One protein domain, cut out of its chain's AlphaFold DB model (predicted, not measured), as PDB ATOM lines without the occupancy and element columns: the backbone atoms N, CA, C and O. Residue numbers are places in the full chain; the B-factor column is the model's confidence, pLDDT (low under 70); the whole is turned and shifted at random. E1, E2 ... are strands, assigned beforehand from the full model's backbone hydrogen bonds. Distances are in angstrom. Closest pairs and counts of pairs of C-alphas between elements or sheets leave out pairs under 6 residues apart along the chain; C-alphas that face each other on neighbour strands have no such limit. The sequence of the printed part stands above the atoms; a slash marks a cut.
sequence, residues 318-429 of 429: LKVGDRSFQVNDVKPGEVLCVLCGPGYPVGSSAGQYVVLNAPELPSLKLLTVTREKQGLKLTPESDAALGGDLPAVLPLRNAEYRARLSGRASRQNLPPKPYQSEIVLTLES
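This is residues 318 to 429 of the 429 residues of an uncharacterized protein of Deinococcus detaillensis (UniProt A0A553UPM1). Two strongly twisted sheets form a loose sandwich, only partly face to face, with their planes 45 degrees apart; a long hairpin, E8 and E9, runs through the larger sheet and past it, its tip at residues 412 and 413 making one end of the longest axis. The printed part has 112 residues, with nine named strands, E1 to E9 in order, and no named helix: the class is all strand. One sheet runs E2, E1, E9, E8, E7, antiparallel throughout; the other runs E4, E3, E5, E6 and is mixed. The whole is compact, with a radius of gyration of the C-alphas of 13.9 A and spans of 45 by 34 by 23 A.

Find C-alpha 318 at (19.037, -34.935, 8.373), where E1 begins; it runs to 320, and E2 follows at residues 323 to 326. Next come E3, residues 335 to 340, 14.0 A long, and E4, residues 353 to 355. E5, residues 365 to 371, measures 18.0 A, and E6, residues 375 to 380, 16.4 A. After E7, residues 384 to 387, look for E8 from C-alpha 399 at (19.219, -25.955, 12.916) to residue 411, 35.9 A; it bends by 51 degrees at residue 408. E9, residues 414 to 428, is the longest strand, 41.4 A, and ends at C-alpha 428 at (20.831, -28.792, 6.640).

In the larger sheet, start at the edge strand E2: it forms a hairpin with E1, where N 318 and O 325 are 2.8 A apart. E1 is antiparallel to E9, with N 319 and O 426 at 2.8 A. E7, E8 and E9 form a meander, each strand the antiparallel neighbour of the one before; look for N 405 and O 421 at 2.8 A, and for N 385 and O 406 at 2.7 A. In the other sheet, E4 is parallel to E3, with N 354 and O 338 at 2.8 A. E3 and E5 are antiparallel, with N 339 and O 367 at 2.8 A, and so are E5 and E6, a hairpin, with N 368 and O 379 at 2.9 A. Between the sheets, the closest C-alphas of E5 and E7 are those of Leu 366 and Ala 384, 6.2 A apart. E5 and E8 are only just apart, at 8.1 A.

The C-alphas of Asn 413 and Ser 429, the chain's last residue, are the two farthest apart, 46.6 A. The printed part has no cut. The links E3 to E4 and E7 to E8 are long. Mean pLDDT of the printed part is 90.8; residues 348 to 350, 382 and 412 to 415 are under 70.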
ATOM      1  N   LEU A 318      18.943 -34.669   6.939       97.25
ATOM      2  CA  LEU A 318      19.037 -34.935   8.373       97.25
ATOM      3  C   LEU A 318      20.347 -35.672   8.651       97.25
ATOM      4  O   LEU A 318      20.611 -36.715   8.051       97.25
ATOM      5  N   LYS A 319      21.152 -35.175   9.586       97.69
ATOM      6  CA  LYS A 319      22.343 -35.853  10.098       97.69
ATOM      7  C   LYS A 319      22.106 -36.303  11.537       97.69
ATOM      8  O   LYS A 319      21.678 -35.509  12.374       97.69
ATOM      9  N   VAL A 320      22.395 -37.576  11.806       96.31
ATOM     10  CA  VAL A 320      22.311 -38.176  13.144       96.31
ATOM     11  C   VAL A 320      23.509 -39.093  13.339       96.31
ATOM     12  O   VAL A 320      23.680 -40.056  12.591       96.31
ATOM     13  N   GLY A 321      24.354 -38.783  14.323       93.19
ATOM     14  CA  GLY A 321      25.638 -39.466  14.489       93.19
ATOM     15  C   GLY A 321      26.520 -39.321  13.242       93.19
ATOM     16  O   GLY A 321      26.777 -38.212  12.767       93.19
ATOM     17  N   ASP A 322      26.967 -40.450  12.703       92.50
ATOM     18  CA  ASP A 322      27.778 -40.565  11.487       92.50
ATOM     19  C   ASP A 322      26.943 -40.720  10.202       92.50
ATOM     20  O   ASP A 322      27.493 -40.715   9.098       92.50
ATOM     21  N   ARG A 323      25.612 -40.820  10.316       95.25
ATOM     22  CA  ARG A 323      24.713 -41.082   9.186       95.25
ATOM     23  C   ARG A 323      23.961 -39.845   8.734       95.25
ATOM     24  O   ARG A 323      23.749 -38.889   9.481       95.25
ATOM     25  N   SER A 324      23.537 -39.880   7.473       96.12
ATOM     26  CA  SER A 324      22.824 -38.779   6.852       96.12
ATOM     27  C   SER A 324      21.729 -39.270   5.915       96.12
ATOM     28  O   SER A 324      21.942 -40.213   5.155       96.12
ATOM     29  N   PHE A 325      20.568 -38.625   5.986       96.25
ATOM     30  CA  PHE A 325      19.328 -39.047   5.344       96.25
ATOM     31  C   PHE A 325      18.743 -37.890   4.543       96.25
ATOM     32  O   PHE A 325      18.622 -36.780   5.063       96.25
ATOM     33  N   GLN A 326      18.362 -38.149   3.295       96.31
ATOM     34  CA  GLN A 326      17.651 -37.174   2.474       96.31
ATOM     35  C   GLN A 326      16.187 -37.130   2.912       96.31
ATOM     36  O   GLN A 326      15.443 -38.094   2.748       96.31
ATOM     37  N   VAL A 327      15.769 -36.009   3.498       95.56
ATOM     38  CA  VAL A 327      14.407 -35.828   4.025       95.56
ATOM     39  C   VAL A 327      13.389 -35.787   2.886       95.56
ATOM     40  O   VAL A 327      12.252 -36.225   3.051       95.56
ATOM     41  N   ASN A 328      13.801 -35.272   1.728       93.25
ATOM     42  CA  ASN A 328      12.937 -35.106   0.564       93.25
ATOM     43  C   ASN A 328      12.616 -36.428  -0.149       93.25
ATOM     44  O   ASN A 328      11.610 -36.493  -0.854       93.25
ATOM     45  N   ASP A 329      13.424 -37.470   0.063       92.44
ATOM     46  CA  ASP A 329      13.225 -38.795  -0.541       92.44
ATOM     47  C   ASP A 329      12.158 -39.621   0.199       92.44
ATOM     48  O   ASP A 329      11.747 -40.680  -0.272       92.44
ATOM     49  N   VAL A 330      11.692 -39.132   1.353       93.56
ATOM     50  CA  VAL A 330      10.749 -39.821   2.240       93.56
ATOM     51  C   VAL A 330       9.405 -39.095   2.228       93.56
ATOM     52  O   VAL A 330       9.330 -37.878   2.436       93.56
ATOM     53  N   LYS A 331       8.311 -39.825   1.985       94.56
ATOM     54  CA  LYS A 331       6.974 -39.213   1.931       94.56
ATOM     55  C   LYS A 331       6.488 -38.853   3.340       94.56
ATOM     56  O   LYS A 331       6.838 -39.522   4.311       94.56
ATOM     57  N   PRO A 332       5.633 -37.823   3.492       96.31
ATOM     58  CA  PRO A 332       4.958 -37.573   4.763       96.31
ATOM     59  C   PRO A 332       4.207 -38.820   5.256       96.31
ATOM     60  O   PRO A 332       3.426 -39.401   4.506       96.31
ATOM     61  N   GLY A 333       4.439 -39.204   6.510       92.00
ATOM     62  CA  GLY A 333       3.949 -40.421   7.158       92.00
ATOM     63  C   GLY A 333       4.968 -41.566   7.204       92.00
ATOM     64  O   GLY A 333       4.795 -42.485   8.000       92.00
ATOM     65  N   GLU A 334       6.038 -41.520   6.405       95.56
ATOM     66  CA  GLU A 334       7.046 -42.585   6.349       95.56
ATOM     67  C   GLU A 334       8.187 -42.373   7.359       95.56
ATOM     68  O   GLU A 334       8.522 -41.253   7.764       95.56
ATOM     69  N   VAL A 335       8.794 -43.487   7.776       95.44
ATOM     70  CA  VAL A 335       9.944 -43.497   8.687       95.44
ATOM     71  C   VAL A 335      11.200 -43.083   7.925       95.44
ATOM     72  O   VAL A 335      11.589 -43.727   6.953       95.44
ATOM     73  N   LEU A 336      11.852 -42.024   8.400       96.00
ATOM     74  CA  LEU A 336      13.113 -41.527   7.854       96.00
ATOM     75  C   LEU A 336      14.297 -42.325   8.411       96.00
ATOM     76  O   LEU A 336      15.141 -42.797   7.653       96.00
ATOM     77  N   CYS A 337      14.354 -42.486   9.735       96.81
ATOM     78  CA  CYS A 337      15.346 -43.329  10.394       96.81
ATOM     79  C   CYS A 337      14.880 -43.797  11.779       96.81
ATOM     80  O   CYS A 337      13.950 -43.244  12.375       96.81
ATOM     81  N   VAL A 338      15.557 -44.822  12.289       96.50
ATOM     82  CA  VAL A 338      15.355 -45.397  13.619       96.50
ATOM     83  C   VAL A 338      16.670 -45.325  14.383       96.50
ATOM     84  O   VAL A 338      17.689 -45.817  13.900       96.50
ATOM     85  N   LEU A 339      16.656 -44.735  15.576       96.56
ATOM     86  CA  LEU A 339      17.827 -44.657  16.444       96.56
ATOM     87  C   LEU A 339      17.833 -45.835  17.419       96.56
ATOM     88  O   LEU A 339      16.844 -46.105  18.108       96.56
ATOM     89  N   CYS A 340      18.970 -46.510  17.492       95.88
ATOM     90  CA  CYS A 340      19.199 -47.689  18.317       95.88
ATOM     91  C   CYS A 340      20.424 -47.474  19.201       95.88
ATOM     92  O   CYS A 340      21.363 -46.782  18.807       95.88
ATOM     93  N   GLY A 341      20.440 -48.079  20.385       94.94
ATOM     94  CA  GLY A 341      21.652 -48.099  21.198       94.94
ATOM     95  C   GLY A 341      22.671 -49.147  20.723       94.94
ATOM     96  O   GLY A 341      22.366 -49.981  19.859       94.94
ATOM     97  N   PRO A 342      23.894 -49.109  21.272       93.44
ATOM     98  CA  PRO A 342      25.004 -49.954  20.846       93.44
ATOM     99  C   PRO A 342      24.685 -51.444  21.013       93.44
ATOM    100  O   PRO A 342      24.138 -51.869  22.028       93.44
ATOM    101  N   GLY A 343      25.039 -52.253  20.010       88.12
ATOM    102  CA  GLY A 343      24.817 -53.706  20.015       88.12
ATOM    103  C   GLY A 343      23.404 -54.157  19.623       88.12
ATOM    104  O   GLY A 343      23.105 -55.344  19.716       88.12
ATOM    105  N   TYR A 344      22.531 -53.244  19.187       90.56
ATOM    106  CA  TYR A 344      21.233 -53.611  18.620       90.56
ATOM    107  C   TYR A 344      21.397 -54.376  17.287       90.56
ATOM    108  O   TYR A 344      22.155 -53.919  16.425       90.56
ATOM    109  N   PRO A 345      20.697 -55.509  17.074       84.31
ATOM    110  CA  PRO A 345      20.811 -56.291  15.847       84.31
ATOM    111  C   PRO A 345      20.082 -55.589  14.694       84.31
ATOM    112  O   PRO A 345      18.872 -55.723  14.518       84.31
ATOM    113  N   VAL A 346      20.821 -54.823  13.892       85.38
ATOM    114  CA  VAL A 346      20.282 -54.219  12.670       85.38
ATOM    115  C   VAL A 346      20.067 -55.309  11.613       85.38
ATOM    116  O   VAL A 346      21.003 -55.993  11.208       85.38
ATOM    117  N   GLY A 347      18.811 -55.517  11.212       72.44
ATOM    118  CA  GLY A 347      18.443 -56.496  10.186       72.44
ATOM    119  C   GLY A 347      18.839 -56.067   8.766       72.44
ATOM    120  O   GLY A 347      19.586 -55.112   8.557       72.44
ATOM    121  N   SER A 348      18.273 -56.740   7.764       53.25
ATOM    122  CA  SER A 348      18.525 -56.500   6.331       53.25
ATOM    123  C   SER A 348      18.163 -55.088   5.837       53.25
ATOM    124  O   SER A 348      18.690 -54.648   4.820       53.25
ATOM    125  N   SER A 349      17.355 -54.328   6.582       65.81
ATOM    126  CA  SER A 349      17.058 -52.909   6.313       65.81
ATOM    127  C   SER A 349      18.053 -51.948   6.981       65.81
ATOM    128  O   SER A 349      17.661 -50.895   7.486       65.81
ATOM    129  N   ALA A 350      19.349 -52.283   6.993       65.69
ATOM    130  CA  ALA A 350      20.408 -51.504   7.649       65.69
ATOM    131  C   ALA A 350      20.433 -50.018   7.234       65.69
ATOM    132  O   ALA A 350      20.849 -49.158   8.005       65.69
ATOM    133  N   GLY A 351      19.918 -49.692   6.042       78.75
ATOM    134  CA  GLY A 351      19.831 -48.333   5.511       78.75
ATOM    135  C   GLY A 351      19.102 -47.326   6.408       78.75
ATOM    136  O   GLY A 351      19.494 -46.165   6.390       78.75
ATOM    137  N   GLN A 352      18.137 -47.749   7.231       89.00
ATOM    138  CA  GLN A 352      17.305 -46.853   8.057       89.00
ATOM    139  C   GLN A 352      17.710 -46.795   9.540       89.00
ATOM    140  O   GLN A 352      17.234 -45.926  10.266       89.00
ATOM    141  N   TYR A 353      18.588 -47.689  10.002       93.75
ATOM    142  CA  TYR A 353      18.974 -47.773  11.413       93.75
ATOM    143  C   TYR A 353      20.252 -46.981  11.709       93.75
ATOM    144  O   TYR A 353      21.277 -47.160  11.053       93.75
ATOM    145  N   VAL A 354      20.222 -46.135  12.733       95.75
ATOM    146  CA  VAL A 354      21.390 -45.414  13.251       95.75
ATOM    147  C   VAL A 354      21.722 -45.979  14.622       95.75
ATOM    148  O   VAL A 354      20.947 -45.820  15.564       95.75
ATOM    149  N   VAL A 355      22.872 -46.639  14.743       94.75
ATOM    150  CA  VAL A 355      23.372 -47.107  16.037       94.75
ATOM    151  C   VAL A 355      24.155 -45.970  16.682       94.75
ATOM    152  O   VAL A 355      25.190 -45.550  16.173       94.75
ATOM    153  N   LEU A 356      23.643 -45.446  17.790       94.75
ATOM    154  CA  LEU A 356      24.258 -44.341  18.511       94.75
ATOM    155  C   LEU A 356      25.506 -44.825  19.254       94.75
ATOM    156  O   LEU A 356      25.461 -45.807  19.998       94.75
ATOM    157  N   ASN A 357      26.616 -44.104  19.087       92.81
ATOM    158  CA  ASN A 357      27.863 -44.372  19.799       92.81
ATOM    159  C   ASN A 357      27.847 -43.730  21.197       92.81
ATOM    160  O   ASN A 357      28.585 -42.784  21.468       92.81
ATOM    161  N   ALA A 358      26.952 -44.214  22.056       92.69
ATOM    162  CA  ALA A 358      26.798 -43.767  23.436       92.69
ATOM    163  C   ALA A 358      26.753 -45.008  24.350       92.69
ATOM    164  O   ALA A 358      25.752 -45.731  24.344       92.69
ATOM    165  N   PRO A 359      27.843 -45.328  25.074       89.06
ATOM    166  CA  PRO A 359      27.991 -46.584  25.820       89.06
ATOM    167  C   PRO A 359      26.987 -46.753  26.971       89.06
ATOM    168  O   PRO A 359      26.746 -47.868  27.435       89.06
ATOM    169  N   GLU A 360      26.395 -45.662  27.445       91.31
ATOM    170  CA  GLU A 360      25.333 -45.638  28.445       91.31
ATOM    171  C   GLU A 360      23.974 -46.101  27.905       91.31
ATOM    172  O   GLU A 360      23.091 -46.454  28.694       91.31
ATOM    173  N   LEU A 361      23.802 -46.124  26.579       93.81
ATOM    174  CA  LEU A 361      22.557 -46.541  25.961       93.81
ATOM    175  C   LEU A 361      22.432 -48.072  25.932       93.81
ATOM    176  O   LEU A 361      23.386 -48.793  25.631       93.81
ATOM    177  N   PRO A 362      21.236 -48.603  26.215       92.69
ATOM    178  CA  PRO A 362      20.956 -50.025  26.076       92.69
ATOM    179  C   PRO A 362      20.870 -50.455  24.607       92.69
ATOM    180  O   PRO A 362      20.466 -49.686  23.741       92.69
ATOM    181  N   SER A 363      21.158 -51.727  24.339       92.38
ATOM    182  CA  SER A 363      21.074 -52.387  23.028       92.38
ATOM    183  C   SER A 363      19.622 -52.614  22.558       92.38
ATOM    184  O   SER A 363      19.199 -53.753  22.363       92.38
ATOM    185  N   LEU A 364      18.833 -51.544  22.438       91.88
ATOM    186  CA  LEU A 364      17.408 -51.548  22.077       91.88
ATOM    187  C   LEU A 364      17.060 -50.391  21.124       91.88
ATOM    188  O   LEU A 364      17.873 -49.493  20.891       91.88
ATOM    189  N   LYS A 365      15.851 -50.436  20.555       93.81
ATOM    190  CA  LYS A 365      15.276 -49.361  19.738       93.81
ATOM    191  C   LYS A 365      14.835 -48.221  20.655       93.81
ATOM    192  O   LYS A 365      14.115 -48.456  21.618       93.81
ATOM    193  N   LEU A 366      15.291 -47.008  20.371       95.00
ATOM    194  CA  LEU A 366      15.165 -45.874  21.287       95.00
ATOM    195  C   LEU A 366      14.166 -44.830  20.789       95.00
ATOM    196  O   LEU A 366      13.344 -44.328  21.555       95.00
ATOM    197  N   LEU A 367      14.265 -44.481  19.506       96.62
ATOM    198  CA  LEU A 367      13.552 -43.354  18.917       96.62
ATOM    199  C   LEU A 367      13.281 -43.617  17.436       96.62
ATOM    200  O   LEU A 367      14.189 -44.018  16.707       96.62
ATOM    201  N   THR A 368      12.070 -43.326  16.974       97.00
ATOM    202  CA  THR A 368      11.722 -43.337  15.546       97.00
ATOM    203  C   THR A 368      11.529 -41.907  15.046       97.00
ATOM    204  O   THR A 368      10.812 -41.117  15.667       97.00
ATOM    205  N   VAL A 369      12.163 -41.571  13.918       97.50
ATOM    206  CA  VAL A 369      12.026 -40.271  13.247       97.50
ATOM    207  C   VAL A 369      11.140 -40.438  12.017       97.50
ATOM    208  O   VAL A 369      11.523 -41.110  11.058       97.50
ATOM    209  N   THR A 370       9.970 -39.804  12.028       97.69
ATOM    210  CA  THR A 370       8.982 -39.875  10.941       97.69
ATOM    211  C   THR A 370       8.888 -38.532  10.229       97.69
ATOM    212  O   THR A 370       8.883 -37.473  10.869       97.69
ATOM    213  N   ARG A 371       8.799 -38.554   8.897       97.12
ATOM    214  CA  ARG A 371       8.563 -37.343   8.110       97.12
ATOM    215  C   ARG A 371       7.106 -36.914   8.262       97.12
ATOM    216  O   ARG A 371       6.204 -37.668   7.935       97.12
ATOM    217  N   GLU A 372       6.861 -35.683   8.689       96.38
ATOM    218  CA  GLU A 372       5.532 -35.056   8.673       96.38
ATOM    219  C   GLU A 372       5.445 -34.025   7.546       96.38
ATOM    220  O   GLU A 372       6.465 -33.625   6.999       96.38
ATOM    221  N   LYS A 373       4.254 -33.519   7.203       93.19
ATOM    222  CA  LYS A 373       4.141 -32.465   6.166       93.19
ATOM    223  C   LYS A 373       4.986 -31.224   6.500       93.19
ATOM    224  O   LYS A 373       5.611 -30.644   5.616       93.19
ATOM    225  N   GLN A 374       5.025 -30.841   7.777       92.38
ATOM    226  CA  GLN A 374       5.645 -29.597   8.254       92.38
ATOM    227  C   GLN A 374       7.060 -29.775   8.829       92.38
ATOM    228  O   GLN A 374       7.744 -28.787   9.081       92.38
ATOM    229  N   GLY A 375       7.529 -31.009   9.027       96.44
ATOM    230  CA  GLY A 375       8.775 -31.234   9.756       96.44
ATOM    231  C   GLY A 375       9.098 -32.697  10.017       96.44
ATOM    232  O   GLY A 375       8.714 -33.566   9.231       96.44
ATOM    233  N   LEU A 376       9.808 -32.953  11.111       97.75
ATOM    234  CA  LEU A 376      10.135 -34.291  11.594       97.75
ATOM    235  C   LEU A 376       9.469 -34.533  12.946       97.75
ATOM    236  O   LEU A 376       9.593 -33.716  13.855       97.75
ATOM    237  N   LYS A 377       8.785 -35.663  13.090       97.62
ATOM    238  CA  LYS A 377       8.206 -36.098  14.360       97.62
ATOM    239  C   LYS A 377       9.130 -37.114  15.018       97.62
ATOM    240  O   LYS A 377       9.551 -38.075  14.375       97.62
ATOM    241  N   LEU A 378       9.419 -36.898  16.297       97.50
ATOM    242  CA  LEU A 378      10.202 -37.811  17.123       97.50
ATOM    243  C   LEU A 378       9.250 -38.643  17.986       97.50
ATOM    244  O   LEU A 378       8.524 -38.087  18.810       97.50
ATOM    245  N   THR A 379       9.245 -39.961  17.801       97.12
ATOM    246  CA  THR A 379       8.389 -40.879  18.570       97.12
ATOM    247  C   THR A 379       9.267 -41.789  19.428       97.12
ATOM    248  O   THR A 379       9.998 -42.606  18.857       97.12
ATOM    249  N   PRO A 380       9.265 -41.640  20.766       95.31
ATOM    250  CA  PRO A 380      10.022 -42.527  21.639       95.31
ATOM    251  C   PRO A 380       9.394 -43.926  21.653       95.31
ATOM    252  O   PRO A 380       8.178 -44.067  21.533       95.31
ATOM    253  N   GLU A 381      10.223 -44.956  21.791       92.88
ATOM    254  CA  GLU A 381       9.769 -46.350  21.913       92.88
ATOM    255  C   GLU A 381       9.449 -46.709  23.375       92.88
ATOM    256  O   GLU A 381       9.851 -45.981  24.277       92.88
ATOM    257  N   SER A 382       8.746 -47.825  23.605       65.25
ATOM    258  CA  SER A 382       7.962 -48.203  24.805       65.25
ATOM    259  C   SER A 382       8.558 -47.949  26.204       65.25
ATOM    260  O   SER A 382       7.793 -47.865  27.160       65.25
ATOM    261  N   ASP A 383       9.876 -47.781  26.338       79.88
ATOM    262  CA  ASP A 383      10.581 -47.539  27.611       79.88
ATOM    263  C   ASP A 383      11.485 -46.289  27.600       79.88
ATOM    264  O   ASP A 383      12.283 -46.074  28.522       79.88
ATOM    265  N   ALA A 384      11.398 -45.484  26.542       88.25
ATOM    266  CA  ALA A 384      12.111 -44.233  26.368       88.25
ATOM    267  C   ALA A 384      11.161 -43.040  26.547       88.25
ATOM    268  O   ALA A 384       9.984 -43.069  26.198       88.25
ATOM    269  N   ALA A 385      11.699 -41.949  27.068       91.44
ATOM    270  CA  ALA A 385      11.047 -40.665  27.201       91.44
ATOM    271  C   ALA A 385      11.942 -39.601  26.568       91.44
ATOM    272  O   ALA A 385      13.156 -39.564  26.805       91.44
ATOM    273  N   LEU A 386      11.323 -38.731  25.776       93.00
ATOM    274  CA  LEU A 386      11.956 -37.529  25.253       93.00
ATOM    275  C   LEU A 386      11.762 -36.392  26.252       93.00
ATOM    276  O   LEU A 386      10.639 -36.034  26.596       93.00
ATOM    277  N   GLY A 387      12.873 -35.827  26.698       87.00
ATOM    278  CA  GLY A 387      12.944 -34.575  27.429       87.00
ATOM    279  C   GLY A 387      13.697 -33.509  26.635       87.00
ATOM    280  O   GLY A 387      14.344 -33.784  25.620       87.00
ATOM    281  N   GLY A 388      13.645 -32.285  27.150       85.94
ATOM    282  CA  GLY A 388      14.138 -31.091  26.467       85.94
ATOM    283  C   GLY A 388      12.990 -30.244  25.927       85.94
ATOM    284  O   GLY A 388      11.860 -30.711  25.805       85.94
ATOM    285  N   ASP A 389      13.290 -28.983  25.634       89.62
ATOM    286  CA  ASP A 389      12.326 -28.032  25.083       89.62
ATOM    287  C   ASP A 389      12.281 -28.182  23.554       89.62
ATOM    288  O   ASP A 389      12.868 -27.403  22.801       89.62
ATOM    289  N   LEU A 390      11.689 -29.291  23.097       92.38
ATOM    290  CA  LEU A 390      11.525 -29.594  21.677       92.38
ATOM    291  C   LEU A 390      10.062 -29.422  21.260       92.38
ATOM    292  O   LEU A 390       9.164 -29.896  21.959       92.38
ATOM    293  N   PRO A 391       9.796 -28.809  20.093       93.88
ATOM    294  CA  PRO A 391       8.448 -28.781  19.551       93.88
ATOM    295  C   PRO A 391       7.995 -30.202  19.193       93.88
ATOM    296  O   PRO A 391       8.805 -31.048  18.812       93.88
ATOM    297  N   ALA A 392       6.682 -30.449  19.236       92.12
ATOM    298  CA  ALA A 392       6.100 -31.750  18.884       92.12
ATOM    299  C   ALA A 392       6.474 -32.222  17.462       92.12
ATOM    300  O   ALA A 392       6.534 -33.422  17.193       92.12
ATOM    301  N   VAL A 393       6.733 -31.272  16.558       96.44
ATOM    302  CA  VAL A 393       7.271 -31.504  15.216       96.44
ATOM    303  C   VAL A 393       8.440 -30.542  14.996       96.44
ATOM    304  O   VAL A 393       8.267 -29.327  15.089       96.44
ATOM    305  N   LEU A 394       9.626 -31.075  14.698       97.00
ATOM    306  CA  LEU A 394      10.827 -30.292  14.416       97.00
ATOM    307  C   LEU A 394      10.689 -29.606  13.049       97.00
ATOM    308  O   LEU A 394      10.561 -30.312  12.043       97.00
ATOM    309  N   PRO A 395      10.718 -28.266  12.967       96.88
ATOM    310  CA  PRO A 395      10.561 -27.575  11.695       96.88
ATOM    311  C   PRO A 395      11.764 -27.812  10.771       96.88
ATOM    312  O   PRO A 395      12.910 -27.886  11.221       96.88
ATOM    313  N   LEU A 396      11.513 -27.886   9.460       95.31
ATOM    314  CA  LEU A 396      12.579 -27.951   8.455       95.31
ATOM    315  C   LEU A 396      13.243 -26.578   8.298       95.31
ATOM    316  O   LEU A 396      12.769 -25.722   7.555       95.31
ATOM    317  N   ARG A 397      14.320 -26.366   9.048       95.19
ATOM    318  CA  ARG A 397      15.191 -25.189   8.984       95.19
ATOM    319  C   ARG A 397      16.617 -25.611   9.313       95.19
ATOM    320  O   ARG A 397      16.793 -26.603  10.017       95.19
ATOM    321  N   ASN A 398      17.599 -24.835   8.855       96.12
ATOM    322  CA  ASN A 398      19.003 -25.031   9.214       96.12
ATOM    323  C   ASN A 398      19.162 -24.842  10.726       96.12
ATOM    324  O   ASN A 398      19.118 -23.713  11.219       96.12
ATOM    325  N   ALA A 399      19.228 -25.948  11.461       96.44
ATOM    326  CA  ALA A 399      19.219 -25.955  12.916       96.44
ATOM    327  C   ALA A 399      19.754 -27.276  13.475       96.44
ATOM    328  O   ALA A 399      19.629 -28.342  12.869       96.44
ATOM    329  N   GLU A 400      20.289 -27.184  14.685       97.62
ATOM    330  CA  GLU A 400      20.645 -28.322  15.518       97.62
ATOM    331  C   GLU A 400      19.585 -28.494  16.612       97.62
ATOM    332  O   GLU A 400      19.288 -27.559  17.358       97.62
ATOM    333  N   TYR A 401      19.010 -29.690  16.709       97.00
ATOM    334  CA  TYR A 401      18.036 -30.055  17.730       97.00
ATOM    335  C   TYR A 401      18.671 -31.033  18.713       97.00
ATOM    336  O   TYR A 401      19.165 -32.090  18.317       97.00
ATOM    337  N   ARG A 402      18.633 -30.689  20.002       96.94
ATOM    338  CA  ARG A 402      19.152 -31.525  21.091       96.94
ATOM    339  C   ARG A 402      17.996 -32.150  21.854       96.94
ATOM    340  O   ARG A 402      17.213 -31.446  22.485       96.94
ATOM    341  N   ALA A 403      17.889 -33.470  21.779       95.06
ATOM    342  CA  ALA A 403      16.890 -34.250  22.498       95.06
ATOM    343  C   ALA A 403      17.548 -34.960  23.679       95.06
ATOM    344  O   ALA A 403      18.548 -35.655  23.501       95.06
ATOM    345  N   ARG A 404      16.980 -34.841  24.883       96.06
ATOM    346  CA  ARG A 404      17.395 -35.678  26.016       96.06
ATOM    347  C   ARG A 404      16.560 -36.942  26.011       96.06
ATOM    348  O   ARG A 404      15.364 -36.890  26.266       96.06
ATOM    349  N   LEU A 405      17.184 -38.074  25.743       94.69
ATOM    350  CA  LEU A 405      16.539 -39.368  25.851       94.69
ATOM    351  C   LEU A 405      16.783 -39.935  27.249       94.69
ATOM    352  O   LEU A 405      17.915 -39.937  27.726       94.69
ATOM    353  N   SER A 406      15.741 -40.429  27.906       94.56
ATOM    354  CA  SER A 406      15.853 -41.105  29.202       94.56
ATOM    355  C   SER A 406      14.922 -42.306  29.265       94.56
ATOM    356  O   SER A 406      13.929 -42.339  28.552       94.56
ATOM    357  N   GLY A 407      15.223 -43.300  30.091       92.50
ATOM    358  CA  GLY A 407      14.376 -44.485  30.180       92.50
ATOM    359  C   GLY A 407      14.883 -45.517  31.170       92.50
ATOM    360  O   GLY A 407      15.835 -45.276  31.918       92.50
ATOM    361  N   ARG A 408      14.237 -46.686  31.185       87.88
ATOM    362  CA  ARG A 408      14.664 -47.836  31.994       87.88
ATOM    363  C   ARG A 408      14.778 -49.066  31.112       87.88
ATOM    364  O   ARG A 408      13.784 -49.586  30.630       87.88
ATOM    365  N   ALA A 409      16.000 -49.548  30.927       85.06
ATOM    366  CA  ALA A 409      16.242 -50.770  30.184       85.06
ATOM    367  C   ALA A 409      15.963 -51.970  31.088       85.06
ATOM    368  O   ALA A 409      16.728 -52.240  32.021       85.06
ATOM    369  N   SER A 410      14.877 -52.687  30.817       79.12
ATOM    370  CA  SER A 410      14.652 -53.994  31.423       79.12
ATOM    371  C   SER A 410      15.441 -55.045  30.644       79.12
ATOM    372  O   SER A 410      15.305 -55.167  29.428       79.12
ATOM    373  N   ARG A 411      16.301 -55.790  31.339       73.31
ATOM    374  CA  ARG A 411      16.895 -57.025  30.815       73.31
ATOM    375  C   ARG A 411      16.311 -58.178  31.611       73.31
ATOM    376  O   ARG A 411      16.134 -58.055  32.821       73.31
ATOM    377  N   GLN A 412      16.044 -59.296  30.941       58.56
ATOM    378  CA  GLN A 412      15.552 -60.498  31.604       58.56
ATOM    379  C   GLN A 412      16.483 -60.849  32.781       58.56
ATOM    380  O   GLN A 412      17.698 -60.941  32.607       58.56
ATOM    381  N   ASN A 413      15.911 -60.998  33.980       58.88
ATOM    382  CA  ASN A 413      16.607 -61.316  35.237       58.88
ATOM    383  C   ASN A 413      17.524 -60.230  35.834       58.88
ATOM    384  O   ASN A 413      18.269 -60.525  36.770       58.88
ATOM    385  N   LEU A 414      17.462 -58.980  35.364       53.50
ATOM    386  CA  LEU A 414      18.163 -57.858  35.995       53.50
ATOM    387  C   LEU A 414      17.178 -56.749  36.381       53.50
ATOM    388  O   LEU A 414      16.220 -56.498  35.648       53.50
ATOM    389  N   PRO A 415      17.401 -56.056  37.514       67.69
ATOM    390  CA  PRO A 415      16.623 -54.870  37.836       67.69
ATOM    391  C   PRO A 415      16.745 -53.851  36.688       67.69
ATOM    392  O   PRO A 415      17.845 -53.692  36.145       67.69
ATOM    393  N   PRO A 416      15.653 -53.158  36.307       79.25
ATOM    394  CA  PRO A 416      15.689 -52.187  35.222       79.25
ATOM    395  C   PRO A 416      16.785 -51.147  35.452       79.25
ATOM    396  O   PRO A 416      16.796 -50.461  36.478       79.25
ATOM    397  N   LYS A 417      17.712 -51.023  34.499       85.44
ATOM    398  CA  LYS A 417      18.813 -50.063  34.588       85.44
ATOM    399  C   LYS A 417      18.360 -48.734  33.976       85.44
ATOM    400  O   LYS A 417      17.999 -48.724  32.795       85.44
ATOM    401  N   PRO A 418      18.354 -47.621  34.729       91.44
ATOM    402  CA  PRO A 418      18.062 -46.323  34.146       91.44
ATOM    403  C   PRO A 418      19.162 -45.938  33.152       91.44
ATOM    404  O   PRO A 418      20.338 -46.243  33.369       91.44
ATOM    405  N   TYR A 419      18.778 -45.264  32.077       93.06
ATOM    406  CA  TYR A 419      19.705 -44.665  31.123       93.06
ATOM    407  C   TYR A 419      19.258 -43.246  30.782       93.06
ATOM    408  O   TYR A 419      18.070 -42.918  30.851       93.06
ATOM    409  N   GLN A 420      20.225 -42.409  30.419       94.94
ATOM    410  CA  GLN A 420      19.999 -41.053  29.945       94.94
ATOM    411  C   GLN A 420      21.123 -40.669  28.983       94.94
ATOM    412  O   GLN A 420      22.285 -40.883  29.305       94.94
ATOM    413  N   SER A 421      20.776 -40.100  27.832       95.62
ATOM    414  CA  SER A 421      21.724 -39.636  26.813       95.62
ATOM    415  C   SER A 421      21.178 -38.386  26.135       95.62
ATOM    416  O   SER A 421      19.966 -38.238  25.975       95.62
ATOM    417  N   GLU A 422      22.058 -37.493  25.694       96.31
ATOM    418  CA  GLU A 422      21.691 -36.432  24.753       96.31
ATOM    419  C   GLU A 422      21.891 -36.938  23.318       96.31
ATOM    420  O   GLU A 422      22.869 -37.622  23.025       96.31
ATOM    421  N   ILE A 423      20.943 -36.634  22.435       95.62
ATOM    422  CA  ILE A 423      20.986 -36.963  21.011       95.62
ATOM    423  C   ILE A 423      20.940 -35.653  20.233       95.62
ATOM    424  O   ILE A 423      20.107 -34.788  20.511       95.62
ATOM    425  N   VAL A 424      21.817 -35.532  19.240       97.00
ATOM    426  CA  VAL A 424      21.912 -34.360  18.368       97.00
ATOM    427  C   VAL A 424      21.389 -34.716  16.977       97.00
ATOM    428  O   VAL A 424      21.834 -35.688  16.365       97.00
ATOM    429  N   LEU A 425      20.434 -33.924  16.493       97.38
ATOM    430  CA  LEU A 425      19.835 -34.020  15.164       97.38
ATOM    431  C   LEU A 425      20.141 -32.720  14.412       97.38
ATOM    432  O   LEU A 425      19.652 -31.660  14.803       97.38
ATOM    433  N   THR A 426      20.919 -32.781  13.334       97.88
ATOM    434  CA  THR A 426      21.261 -31.593  12.534       97.88
ATOM    435  C   THR A 426      20.481 -31.614  11.224       97.88
ATOM    436  O   THR A 426      20.542 -32.597  10.486       97.88
ATOM    437  N   LEU A 427      19.729 -30.549  10.943       97.06
ATOM    438  CA  LEU A 427      19.031 -30.344   9.672       97.06
ATOM    439  C   LEU A 427      19.773 -29.291   8.847       97.06
ATOM    440  O   LEU A 427      20.026 -28.194   9.341       97.06
ATOM    441  N   GLU A 428      20.096 -29.632   7.600       96.56
ATOM    442  CA  GLU A 428      20.831 -28.792   6.640       96.56
ATOM    443  C   GLU A 428      20.094 -28.793   5.284       96.56
ATOM    444  O   GLU A 428      19.515 -29.815   4.915       96.56
ATOM    445  N   SER A 429      20.051 -27.656   4.576       92.06
ATOM    446  CA  SER A 429      19.261 -27.424   3.345       92.06
ATOM    447  C   SER A 429      20.029 -27.531   2.039       92.06
ATOM    448  O   SER A 429      21.164 -26.997   2.034       92.06
TER     449      SER A 429